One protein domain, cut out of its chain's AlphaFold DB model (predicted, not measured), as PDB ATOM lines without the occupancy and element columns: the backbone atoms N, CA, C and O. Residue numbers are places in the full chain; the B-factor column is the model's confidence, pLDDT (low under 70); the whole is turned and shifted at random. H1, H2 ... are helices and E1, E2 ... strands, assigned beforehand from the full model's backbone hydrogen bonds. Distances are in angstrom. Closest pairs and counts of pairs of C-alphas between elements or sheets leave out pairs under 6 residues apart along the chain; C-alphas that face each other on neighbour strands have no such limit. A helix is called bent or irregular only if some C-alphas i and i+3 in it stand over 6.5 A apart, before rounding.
ATOM      1  N   TYR A  53     -19.829  -0.353  57.265       94.94
ATOM      2  CA  TYR A  53     -19.452  -1.164  56.120       94.94
ATOM      3  C   TYR A  53     -20.675  -1.529  55.288       94.94
ATOM      4  O   TYR A  53     -21.735  -1.828  55.842       94.94
ATOM      5  N   LEU A  54     -20.545  -1.517  53.967       95.25
ATOM      6  CA  LEU A  54     -21.555  -2.034  53.057       95.25
ATOM      7  C   LEU A  54     -21.378  -3.548  52.926       95.25
ATOM      8  O   LEU A  54     -20.380  -4.000  52.377       95.25
ATOM      9  N   ASN A  55     -22.346  -4.333  53.393       96.12
ATOM     10  CA  ASN A  55     -22.365  -5.766  53.121       96.12
ATOM     11  C   ASN A  55     -22.728  -6.005  51.647       96.12
ATOM     12  O   ASN A  55     -23.808  -5.596  51.206       96.12
ATOM     13  N   THR A  56     -21.831  -6.650  50.905       93.56
ATOM     14  CA  THR A  56     -21.928  -6.807  49.444       93.56
ATOM     15  C   THR A  56     -23.012  -7.779  48.996       93.56
ATOM     16  O   THR A  56     -23.509  -7.643  47.882       93.56
ATOM     17  N   ASP A  57     -23.452  -8.678  49.876       92.62
ATOM     18  CA  ASP A  57     -24.443  -9.714  49.550       92.62
ATOM     19  C   ASP A  57     -25.873  -9.216  49.767       92.62
ATOM     20  O   ASP A  57     -26.812  -9.575  49.060       92.62
ATOM     21  N   THR A  58     -26.056  -8.380  50.788       93.38
ATOM     22  CA  THR A  58     -27.375  -7.916  51.236       93.38
ATOM     23  C   THR A  58     -27.635  -6.444  50.938       93.38
ATOM     24  O   THR A  58     -28.768  -5.984  51.106       93.38
ATOM     25  N   GLY A  59     -26.599  -5.680  50.584       93.31
ATOM     26  CA  GLY A  59     -26.659  -4.232  50.378       93.31
ATOM     27  C   GLY A  59     -26.909  -3.425  51.654       93.31
ATOM     28  O   GLY A  59     -27.233  -2.237  51.590       93.31
ATOM     29  N   ARG A  60     -26.814  -4.051  52.834       94.88
ATOM     30  CA  ARG A  60     -27.069  -3.393  54.122       94.88
ATOM     31  C   ARG A  60     -25.805  -2.763  54.683       94.88
ATOM     32  O   ARG A  60     -24.740  -3.369  54.680       94.88
ATOM     33  N   TYR A  61     -25.974  -1.592  55.282       94.62
ATOM     34  CA  TYR A  61     -24.934  -0.941  56.064       94.62
ATOM     35  C   TYR A  61     -24.843  -1.535  57.472       94.62
ATOM     36  O   TYR A  61     -25.832  -1.561  58.212       94.62
ATOM     37  N   ILE A  62     -23.653  -1.997  57.845       94.50
ATOM     38  CA  ILE A  62     -23.346  -2.638  59.122       94.50
ATOM     39  C   ILE A  62     -22.356  -1.768  59.891       94.50
ATOM     40  O   ILE A  62     -21.250  -1.504  59.435       94.50
ATOM     41  N   GLN A  63     -22.749  -1.327  61.082       93.62
ATOM     42  CA  GLN A  63     -21.879  -0.545  61.953       93.62
ATOM     43  C   GLN A  63     -20.861  -1.452  62.658       93.62
ATOM     44  O   GLN A  63     -21.229  -2.492  63.225       93.62
ATOM     45  N   HIS A  64     -19.595  -1.037  62.642       91.25
ATOM     46  CA  HIS A  64     -18.489  -1.714  63.310       91.25
ATOM     47  C   HIS A  64     -18.771  -1.934  64.803       91.25
ATOM     48  O   HIS A  64     -19.323  -1.072  65.483       91.25
ATOM     49  N   GLY A  65     -18.375  -3.090  65.338       87.88
ATOM     50  CA  GLY A  65     -18.524  -3.414  66.762       87.88
ATOM     51  C   GLY A  65     -19.951  -3.759  67.211       87.88
ATOM     52  O   GLY A  65     -20.199  -3.992  68.393       87.88
ATOM     53  N   THR A  66     -20.921  -3.798  66.293       91.50
ATOM     54  CA  THR A  66     -22.261  -4.314  66.603       91.50
ATOM     55  C   THR A  66     -22.266  -5.841  66.676       91.50
ATOM     56  O   THR A  66     -21.404  -6.521  66.124       91.50
ATOM     57  N   ARG A  67     -23.297  -6.421  67.307       94.44
ATOM     58  CA  ARG A  67     -23.487  -7.883  67.331       94.44
ATOM     59  C   ARG A  67     -23.527  -8.489  65.923       94.44
ATOM     60  O   ARG A  67     -23.026  -9.588  65.724       94.44
ATOM     61  N   THR A  68     -24.146  -7.792  64.972       93.94
ATOM     62  CA  THR A  68     -24.221  -8.244  63.578       93.94
ATOM     63  C   THR A  68     -22.845  -8.236  62.928       93.94
ATOM     64  O   THR A  68     -22.491  -9.226  62.305       93.94
ATOM     65  N   TYR A  69     -22.066  -7.169  63.130       94.81
ATOM     66  CA  TYR A  69     -20.686  -7.095  62.655       94.81
ATOM     67  C   TYR A  69     -19.849  -8.270  63.168       94.81
ATOM     68  O   TYR A  69     -19.307  -9.019  62.367       94.81
ATOM     69  N   HIS A  70     -19.826  -8.495  64.487       94.56
ATOM     70  CA  HIS A  70     -19.051  -9.594  65.069       94.56
ATOM     71  C   HIS A  70     -19.479 -10.959  64.537       94.56
ATOM     72  O   HIS A  70     -18.629 -11.777  64.219       94.56
ATOM     73  N   ARG A  71     -20.788 -11.182  64.368       95.94
ATOM     74  CA  ARG A  71     -21.294 -12.435  63.803       95.94
ATOM     75  C   ARG A  71     -20.802 -12.665  62.375       95.94
ATOM     76  O   ARG A  71     -20.508 -13.802  62.040       95.94
ATOM     77  N   LEU A  72     -20.780 -11.628  61.541       95.25
ATOM     78  CA  LEU A  72     -20.321 -11.734  60.155       95.25
ATOM     79  C   LEU A  72     -18.817 -12.007  60.108       95.25
ATOM     80  O   LEU A  72     -18.413 -12.955  59.455       95.25
ATOM     81  N   VAL A  73     -18.012 -11.274  60.880       93.38
ATOM     82  CA  VAL A  73     -16.560 -11.519  60.969       93.38
ATOM     83  C   VAL A  73     -16.248 -12.930  61.486       93.38
ATOM     84  O   VAL A  73     -15.364 -13.600  60.974       93.38
ATOM     85  N   GLU A  74     -17.005 -13.434  62.467       95.25
ATOM     86  CA  GLU A  74     -16.894 -14.829  62.935       95.25
ATOM     87  C   GLU A  74     -17.361 -15.864  61.895       95.25
ATOM     88  O   GLU A  74     -17.067 -17.049  62.038       95.25
ATOM     89  N   SER A  75     -18.115 -15.424  60.888       94.00
ATOM     90  CA  SER A  75     -18.651 -16.239  59.793       94.00
ATOM     91  C   SER A  75     -17.918 -15.950  58.479       94.00
ATOM     92  O   SER A  75     -18.547 -15.989  57.428       94.00
ATOM     93  N   ASP A  76     -16.622 -15.645  58.564       95.25
ATOM     94  CA  ASP A  76     -15.713 -15.517  57.420       95.25
ATOM     95  C   ASP A  76     -15.978 -14.316  56.495       95.25
ATOM     96  O   ASP A  76     -15.746 -14.368  55.293       95.25
ATOM     97  N   TYR A  77     -16.471 -13.207  57.059       96.12
ATOM     98  CA  TYR A  77     -16.520 -11.928  56.349       96.12
ATOM     99  C   TYR A  77     -15.299 -11.058  56.651       96.12
ATOM    100  O   TYR A  77     -14.965 -10.817  57.816       96.12
ATOM    101  N   GLU A  78     -14.739 -10.474  55.601       94.75
ATOM    102  CA  GLU A  78     -13.591  -9.577  55.622       94.75
ATOM    103  C   GLU A  78     -13.981  -8.146  55.228       94.75
ATOM    104  O   GLU A  78     -15.012  -7.899  54.594       94.75
ATOM    105  N   VAL A  79     -13.176  -7.174  55.668       93.50
ATOM    106  CA  VAL A  79     -13.371  -5.760  55.325       93.50
ATOM    107  C   VAL A  79     -12.384  -5.369  54.232       93.50
ATOM    108  O   VAL A  79     -11.190  -5.271  54.496       93.50
ATOM    109  N   VAL A  80     -12.901  -5.057  53.047       91.62
ATOM    110  CA  VAL A  80     -12.136  -4.614  51.874       91.62
ATOM    111  C   VAL A  80     -12.236  -3.090  51.732       91.62
ATOM    112  O   VAL A  80     -13.306  -2.497  51.919       91.62
ATOM    113  N   GLU A  81     -11.106  -2.439  51.440       87.69
ATOM    114  CA  GLU A  81     -10.963  -0.975  51.295       87.69
ATOM    115  C   GLU A  81     -11.609  -0.136  52.422       87.69
ATOM    116  O   GLU A  81     -12.193   0.928  52.190       87.69
ATOM    117  N   ASP A  82     -11.549  -0.621  53.666       89.06
ATOM    118  CA  ASP A  82     -12.149   0.036  54.838       89.06
ATOM    119  C   ASP A  82     -13.655   0.365  54.675       89.06
ATOM    120  O   ASP A  82     -14.188   1.260  55.347       89.06
ATOM    121  N   TYR A  83     -14.367  -0.331  53.777       91.25
ATOM    122  CA  TYR A  83     -15.760  -0.013  53.454       91.25
ATOM    123  C   TYR A  83     -16.636  -1.207  53.090       91.25
ATOM    124  O   TYR A  83     -17.793  -1.237  53.506       91.25
ATOM    125  N   TYR A  84     -16.142  -2.172  52.329       93.81
ATOM    126  CA  TYR A  84     -16.949  -3.304  51.885       93.81
ATOM    127  C   TYR A  84     -16.806  -4.451  52.871       93.81
ATOM    128  O   TYR A  84     -15.698  -4.788  53.258       93.81
ATOM    129  N   LEU A  85     -17.924  -5.027  53.304       95.94
ATOM    130  CA  LEU A  85     -17.938  -6.237  54.118       95.94
ATOM    131  C   LEU A  85     -18.312  -7.405  53.209       95.94
ATOM    132  O   LEU A  85     -19.475  -7.520  52.808       95.94
ATOM    133  N   VAL A  86     -17.319  -8.222  52.891       95.94
ATOM    134  CA  VAL A  86     -17.343  -9.229  51.827       95.94
ATOM    135  C   VAL A  86     -17.117 -10.599  52.443       95.94
ATOM    136  O   VAL A  86     -16.386 -10.704  53.419       95.94
ATOM    137  N   HIS A  87     -17.756 -11.642  51.926       95.12
ATOM    138  CA  HIS A  87     -17.402 -13.008  52.307       95.12
ATOM    139  C   HIS A  87     -16.001 -13.340  51.765       95.12
ATOM    140  O   HIS A  87     -15.719 -12.996  50.623       95.12
ATOM    141  N   SER A  88     -15.143 -14.005  52.537       91.12
ATOM    142  CA  SER A  88     -13.749 -14.325  52.166       91.12
ATOM    143  C   SER A  88     -13.617 -14.930  50.758       91.12
ATOM    144  O   SER A  88     -12.792 -14.510  49.956       91.12
ATOM    145  N   GLU A  89     -14.502 -15.869  50.415       90.88
ATOM    146  CA  GLU A  89     -14.559 -16.521  49.096       90.88
ATOM    147  C   GLU A  89     -14.793 -15.553  47.920       90.88
ATOM    148  O   GLU A  89     -14.466 -15.882  46.784       90.88
ATOM    149  N   GLU A  90     -15.364 -14.373  48.169       89.81
ATOM    150  CA  GLU A  90     -15.647 -13.353  47.155       89.81
ATOM    151  C   GLU A  90     -14.704 -12.141  47.248       89.81
ATOM    152  O   GLU A  90     -14.899 -11.165  46.520       89.81
ATOM    153  N   GLU A  91     -13.701 -12.172  48.130       91.94
ATOM    154  CA  GLU A  91     -12.759 -11.067  48.333       91.94
ATOM    155  C   GLU A  91     -12.044 -10.695  47.029       91.94
ATOM    156  O   GLU A  91     -12.142  -9.549  46.590       91.94
ATOM    157  N   GLU A  92     -11.427 -11.676  46.360       90.69
ATOM    158  CA  GLU A  92     -10.693 -11.468  45.103       90.69
ATOM    159  C   GLU A  92     -11.588 -10.869  44.008       90.69
ATOM    160  O   GLU A  92     -11.186  -9.938  43.312       90.69
ATOM    161  N   LEU A  93     -12.833 -11.346  43.903       89.81
ATOM    162  CA  LEU A  93     -13.804 -10.841  42.932       89.81
ATOM    163  C   LEU A  93     -14.194  -9.388  43.232       89.81
ATOM    164  O   LEU A  93     -14.298  -8.571  42.320       89.81
ATOM    165  N   ILE A  94     -14.417  -9.031  44.500       90.31
ATOM    166  CA  ILE A  94     -14.726  -7.642  44.858       90.31
ATOM    167  C   ILE A  94     -13.516  -6.731  44.625       90.31
ATOM    168  O   ILE A  94     -13.695  -5.621  44.122       90.31
ATOM    169  N   GLU A  95     -12.300  -7.178  44.939       89.56
ATOM    170  CA  GLU A  95     -11.083  -6.422  44.637       89.56
ATOM    171  C   GLU A  95     -10.897  -6.207  43.131       89.56
ATOM    172  O   GLU A  95     -10.564  -5.099  42.708       89.56
ATOM    173  N   GLU A  96     -11.147  -7.228  42.313       88.69
ATOM    174  CA  GLU A  96     -11.127  -7.129  40.852       88.69
ATOM    175  C   GLU A  96     -12.150  -6.099  40.358       88.69
ATOM    176  O   GLU A  96     -11.774  -5.150  39.669       88.69
ATOM    177  N   ILE A  97     -13.406  -6.192  40.809       88.00
ATOM    178  CA  ILE A  97     -14.476  -5.237  40.478       88.00
ATOM    179  C   ILE A  97     -14.069  -3.796  40.827       88.00
ATOM    180  O   ILE A  97     -14.265  -2.864  40.037       88.00
ATOM    181  N   ILE A  98     -13.499  -3.582  42.013       85.94
ATOM    182  CA  ILE A  98     -13.038  -2.259  42.448       85.94
ATOM    183  C   ILE A  98     -11.884  -1.777  41.563       85.94
ATOM    184  O   ILE A  98     -11.882  -0.628  41.117       85.94
ATOM    185  N   ASN A  99     -10.908  -2.637  41.279       83.00
ATOM    186  CA  ASN A  99      -9.755  -2.275  40.468       83.00
ATOM    187  C   ASN A  99     -10.169  -1.928  39.034       83.00
ATOM    188  O   ASN A  99      -9.815  -0.853  38.546       83.00
ATOM    189  N   GLU A 100     -10.961  -2.770  38.375       78.31
ATOM    190  CA  GLU A 100     -11.432  -2.533  37.009       78.31
ATOM    191  C   GLU A 100     -12.222  -1.228  36.889       78.31
ATOM    192  O   GLU A 100     -11.974  -0.414  35.996       78.31
ATOM    193  N   THR A 101     -13.130  -0.968  37.832       75.44
ATOM    194  CA  THR A 101     -13.917   0.274  37.829       75.44
ATOM    195  C   THR A 101     -13.074   1.523  38.075       75.44
ATOM    196  O   THR A 101     -13.450   2.601  37.615       75.44
ATOM    197  N   ARG A 102     -11.922   1.396  38.746       73.06
ATOM    198  CA  ARG A 102     -10.995   2.506  39.009       73.06
ATOM    199  C   ARG A 102     -10.060   2.809  37.834       73.06
ATOM    200  O   ARG A 102      -9.606   3.946  37.713       73.06
ATOM    201  N   TYR A 103      -9.752   1.816  36.996       59.84
ATOM    202  CA  TYR A 103      -8.883   1.972  35.819       59.84
ATOM    203  C   TYR A 103      -9.637   2.349  34.537       59.84
ATOM    204  O   TYR A 103      -9.019   2.862  33.604       59.84
ATOM    205  N   ASN A 104     -10.959   2.174  34.498       60.53
ATOM    206  CA  ASN A 104     -11.795   2.722  33.436       60.53
ATOM    207  C   ASN A 104     -11.947   4.243  33.643       60.53
ATOM    208  O   ASN A 104     -12.536   4.695  34.624       60.53
ATOM    209  N   GLU A 105     -11.386   5.032  32.721       53.81
ATOM    210  CA  GLU A 105     -11.137   6.490  32.781       53.81
ATOM    211  C   GLU A 105     -12.369   7.404  33.033       53.81
ATOM    212  O   GLU A 105     -12.249   8.627  33.000       53.81
ATOM    213  N   GLU A 106     -13.556   6.864  33.315       55.56
ATOM    214  CA  GLU A 106     -14.781   7.633  33.586       55.56
ATOM    215  C   GLU A 106     -15.129   7.765  35.081       55.56
ATOM    216  O   GLU A 106     -16.016   8.544  35.423       55.56
ATOM    217  N   ASN A 107     -14.415   7.080  35.989       52.44
ATOM    218  CA  ASN A 107     -14.716   7.079  37.432       52.44
ATOM    219  C   ASN A 107     -13.576   7.652  38.306       52.44
ATOM    220  O   ASN A 107     -13.236   7.130  39.368       52.44
ATOM    221  N   PHE A 108     -12.976   8.766  37.865       50.81
ATOM    222  CA  PHE A 108     -11.864   9.456  38.549       50.81
ATOM    223  C   PHE A 108     -12.192  10.027  39.942       50.81
ATOM    224  O   PHE A 108     -11.289  10.491  40.640       50.81
ATOM    225  N   ASP A 109     -13.453   9.993  40.372       54.88
ATOM    226  CA  ASP A 109     -13.881  10.641  41.614       54.88
ATOM    227  C   ASP A 109     -13.643   9.783  42.870       54.88
ATOM    228  O   ASP A 109     -13.918  10.238  43.983       54.88
ATOM    229  N   GLY A 110     -13.150   8.544  42.721       63.84
ATOM    230  CA  GLY A 110     -12.990   7.622  43.853       63.84
ATOM    231  C   GLY A 110     -14.326   7.318  44.539       63.84
ATOM    232  O   GLY A 110     -14.380   7.111  45.755       63.84
ATOM    233  N   GLN A 111     -15.425   7.367  43.778       75.62
ATOM    234  CA  GLN A 111     -16.746   7.054  44.297       75.62
ATOM    235  C   GLN A 111     -16.819   5.574  44.650       75.62
ATOM    236  O   GLN A 111     -16.493   4.699  43.853       75.62
ATOM    237  N   ARG A 112     -17.290   5.308  45.867       86.06
ATOM    238  CA  ARG A 112     -17.573   3.957  46.335       86.06
ATOM    239  C   ARG A 112     -18.698   3.364  45.494       86.06
ATOM    240  O   ARG A 112     -19.790   3.930  45.452       86.06
ATOM    241  N   LEU A 113     -18.439   2.204  44.901       88.62
ATOM    242  CA  LEU A 113     -19.442   1.370  44.251       88.62
ATOM    243  C   LEU A 113     -20.620   1.116  45.189       88.62
ATOM    244  O   LEU A 113     -20.447   0.793  46.372       88.62
ATOM    245  N   THR A 114     -21.824   1.271  44.652       90.50
ATOM    246  CA  THR A 114     -23.052   0.907  45.344       90.50
ATOM    247  C   THR A 114     -23.281  -0.599  45.257       90.50
ATOM    248  O   THR A 114     -22.689  -1.296  44.435       90.50
ATOM    249  N   PHE A 115     -24.202  -1.113  46.074       92.56
ATOM    250  CA  PHE A 115     -24.633  -2.508  45.974       92.56
ATOM    251  C   PHE A 115     -25.098  -2.868  44.555       92.56
ATOM    252  O   PHE A 115     -24.760  -3.932  44.057       92.56
ATOM    253  N   ASN A 116     -25.831  -1.976  43.883       92.06
ATOM    254  CA  ASN A 116     -26.315  -2.253  42.532       92.06
ATOM    255  C   ASN A 116     -25.175  -2.330  41.516       92.06
ATOM    256  O   ASN A 116     -25.230  -3.186  40.640       92.06
ATOM    257  N   ASP A 117     -24.161  -1.474  41.646       89.69
ATOM    258  CA  ASP A 117     -23.001  -1.493  40.750       89.69
ATOM    259  C   ASP A 117     -22.247  -2.816  40.906       89.69
ATOM    260  O   ASP A 117     -22.006  -3.512  39.924       89.69
ATOM    261  N   ILE A 118     -21.991  -3.228  42.154       90.25
ATOM    262  CA  ILE A 118     -21.337  -4.506  42.471       90.25
ATOM    263  C   ILE A 118     -22.118  -5.682  41.879       90.25
ATOM    264  O   ILE A 118     -21.531  -6.554  41.250       90.25
ATOM    265  N   GLN A 119     -23.443  -5.708  42.047       91.69
ATOM    266  CA  GLN A 119     -24.269  -6.807  41.540       91.69
ATOM    267  C   GLN A 119     -24.331  -6.845  40.007       91.69
ATOM    268  O   GLN A 119     -24.341  -7.928  39.426       91.69
ATOM    269  N   GLN A 120     -24.353  -5.687  39.336       89.06
ATOM    270  CA  GLN A 120     -24.322  -5.631  37.871       89.06
ATOM    271  C   GLN A 120     -22.995  -6.143  37.315       89.06
ATOM    272  O   GLN A 120     -23.001  -6.945  36.386       89.06
ATOM    273  N   ILE A 121     -21.876  -5.715  37.899       88.19
ATOM    274  CA  ILE A 121     -20.548  -6.124  37.435       88.19
ATOM    275  C   ILE A 121     -20.322  -7.608  37.739       88.19
ATOM    276  O   ILE A 121     -19.895  -8.346  36.858       88.19
ATOM    277  N   ARG A 122     -20.722  -8.083  38.925       88.88
ATOM    278  CA  ARG A 122     -20.696  -9.514  39.267       88.88
ATOM    279  C   ARG A 122     -21.455 -10.356  38.241       88.88
ATOM    280  O   ARG A 122     -20.960 -11.390  37.809       88.88
ATOM    281  N   ALA A 123     -22.647  -9.914  37.840       88.56
ATOM    282  CA  ALA A 123     -23.436 -10.622  36.837       88.56
ATOM    283  C   ALA A 123     -22.771 -10.621  35.452       88.56
ATOM    284  O   ALA A 123     -22.887 -11.610  34.735       88.56
ATOM    285  N   ALA A 124     -22.085  -9.537  35.081       87.00
ATOM    286  CA  ALA A 124     -21.350  -9.460  33.822       87.00
ATOM    287  C   ALA A 124     -20.160 -10.433  33.804       87.00
ATOM    288  O   ALA A 124     -20.056 -11.232  32.883       87.00
ATOM    289  N   ILE A 125     -19.347 -10.446  34.867       84.88
ATOM    290  CA  ILE A 125     -18.214 -11.374  35.012       84.88
ATOM    291  C   ILE A 125     -18.694 -12.828  34.937       84.88
ATOM    292  O   ILE A 125     -18.108 -13.639  34.224       84.88
ATOM    293  N   GLN A 126     -19.789 -13.157  35.628       84.56
ATOM    294  CA  GLN A 126     -20.349 -14.507  35.583       84.56
ATOM    295  C   GLN A 126     -20.843 -14.879  34.177       84.56
ATOM    296  O   GLN A 126     -20.629 -16.001  33.737       84.56
ATOM    297  N   ALA A 127     -21.488 -13.952  33.462       85.25
ATOM    298  CA  ALA A 127     -21.956 -14.203  32.101       85.25
ATOM    299  C   ALA A 127     -20.793 -14.451  31.126       85.25
ATOM    300  O   ALA A 127     -20.886 -15.348  30.290       85.25
ATOM    301  N   ASP A 128     -19.697 -13.703  31.267       83.75
ATOM    302  CA  ASP A 128     -18.492 -13.883  30.455       83.75
ATOM    303  C   ASP A 128     -17.819 -15.240  30.743       83.75
ATOM    304  O   ASP A 128     -17.354 -15.917  29.822       83.75
ATOM    305  N   GLN A 129     -17.805 -15.674  32.009       81.94
ATOM    306  CA  GLN A 129     -17.331 -17.007  32.398       81.94
ATOM    307  C   GLN A 129     -18.216 -18.119  31.820       81.94
ATOM    308  O   GLN A 129     -17.696 -19.066  31.232       81.94
ATOM    309  N   ASP A 130     -19.540 -17.982  31.918       84.31
ATOM    310  CA  ASP A 130     -20.490 -18.964  31.389       84.31
ATOM    311  C   ASP A 130     -20.382 -19.091  29.850       84.31
ATOM    312  O   ASP A 130     -20.464 -20.197  29.311       84.31
ATOM    313  N   GLU A 131     -20.168 -17.980  29.127       86.00
ATOM    314  CA  GLU A 131     -19.921 -17.992  27.674       86.00
ATOM    315  C   GLU A 131     -18.614 -18.719  27.332       86.00
ATOM    316  O   GLU A 131     -18.571 -19.530  26.397       86.00
ATOM    317  N   TYR A 132     -17.550 -18.459  28.098       81.31
ATOM    318  CA  TYR A 132     -16.275 -19.143  27.920       81.31
ATOM    319  C   TYR A 132     -16.414 -20.654  28.149       81.31
ATOM    320  O   TYR A 132     -15.936 -21.447  27.335       81.31
ATOM    321  N   ASP A 133     -17.120 -21.063  29.199       83.44
ATOM    322  CA  ASP A 133     -17.354 -22.471  29.520       83.44
ATOM    323  C   ASP A 133     -18.197 -23.180  28.447       83.44
ATOM    324  O   ASP A 133     -17.856 -24.290  28.026       83.44
ATOM    325  N   ASP A 134     -19.255 -22.540  27.934       83.81
ATOM    326  CA  ASP A 134     -20.054 -23.090  26.830       83.81
ATOM    327  C   ASP A 134     -19.215 -23.259  25.553       83.81
ATOM    328  O   ASP A 134     -19.305 -24.286  24.871       83.81
TER     329      ASP A 134
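Overview. This is residues 53 to 134 of the 194 residues of an uncharacterized protein of Rhizophagus irregularis (strain DAOM 181602 / DAOM 197198 / MUCL 43194) (UniProt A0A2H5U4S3). A small, curled sheet of four short strands has the short helix H1 over one face and the longer H2 over the other. The long helix H3 crosses H2 about perpendicular at H2's residues 93 to 97; the last part of H3, residues 126 to 134, sticks out, as do residues 103 to 109, of which 103 belongs to H2. The 82 printed residues include three named helices and four named strands, in the order E1 E2 H1 E3 E4 H2 H3, of mixed class. The sheet's order is E2 E1 E4 E3, mixed. The whole is only just compact, close to loose, with a radius of gyration of the C-alphas of 13.8 A, and flat, spanning 41 by 34 by 17 A.

Arrangement. E1, residues 53 to 55, and E2, residues 61 to 63, form an antiparallel hairpin, with N 53 and O 62 2.8 A apart. H1, residues 67 to 73, is on the sheet at a height of 8.4 A; its closest C-alphas to E2 are those of Tyr 69 and Ile 62, 6.3 A apart. E3, residues 77 to 80, and E4, residues 84 to 87, form a second antiparallel hairpin, with N 78 and O 86 2.7 A apart. E1 and E4 are parallel neighbours, with N 85 and O 54 2.8 A apart. E2, H1 and E3 make a split strand-helix-strand unit, two strands of one sheet with a helix between them along the chain and with E1 and E4 between them in the sheet; its crossover is right-handed. H2, residues 88 to 103, is on the sheet at a height of 9.7 A, over E4 and along the strands at 14 degrees on the local plane. H1 and H2 on opposite faces give three layers, helices on both faces of a sheet. H3, residues 115 to 134, is not on the sheet. H2 touches H3 with residues 93 to 97 alone, about perpendicular at 79 degrees; the closest C-alphas are those of Ile 97 and Ile 121, 6.8 A apart. Every O i to N i+4 pair is within hydrogen-bond range in H1 and H3, and 10 of 12 in H2.

Along the chain. E1 begins at C-alpha 53, (-19.452, -1.164, 56.120). H1 is 10.1 A long. H2 begins at C-alpha 88, (-13.749, -14.325, 52.166), and is 23.6 A long; it is irregular, with C-alphas 89 and 92 7.5 A apart. H3 is 28.5 A long and ends at C-alpha 134, (-20.054, -23.090, 26.830).

Size, cuts and confidence. The C-alphas farthest apart are those of Gly 65 and Asp 134, 44.5 A. The printed part has no cut. The link from H2 to H3, 11 residues, is long; the other links are tight. Residues 103 to 110 have pLDDT under 70.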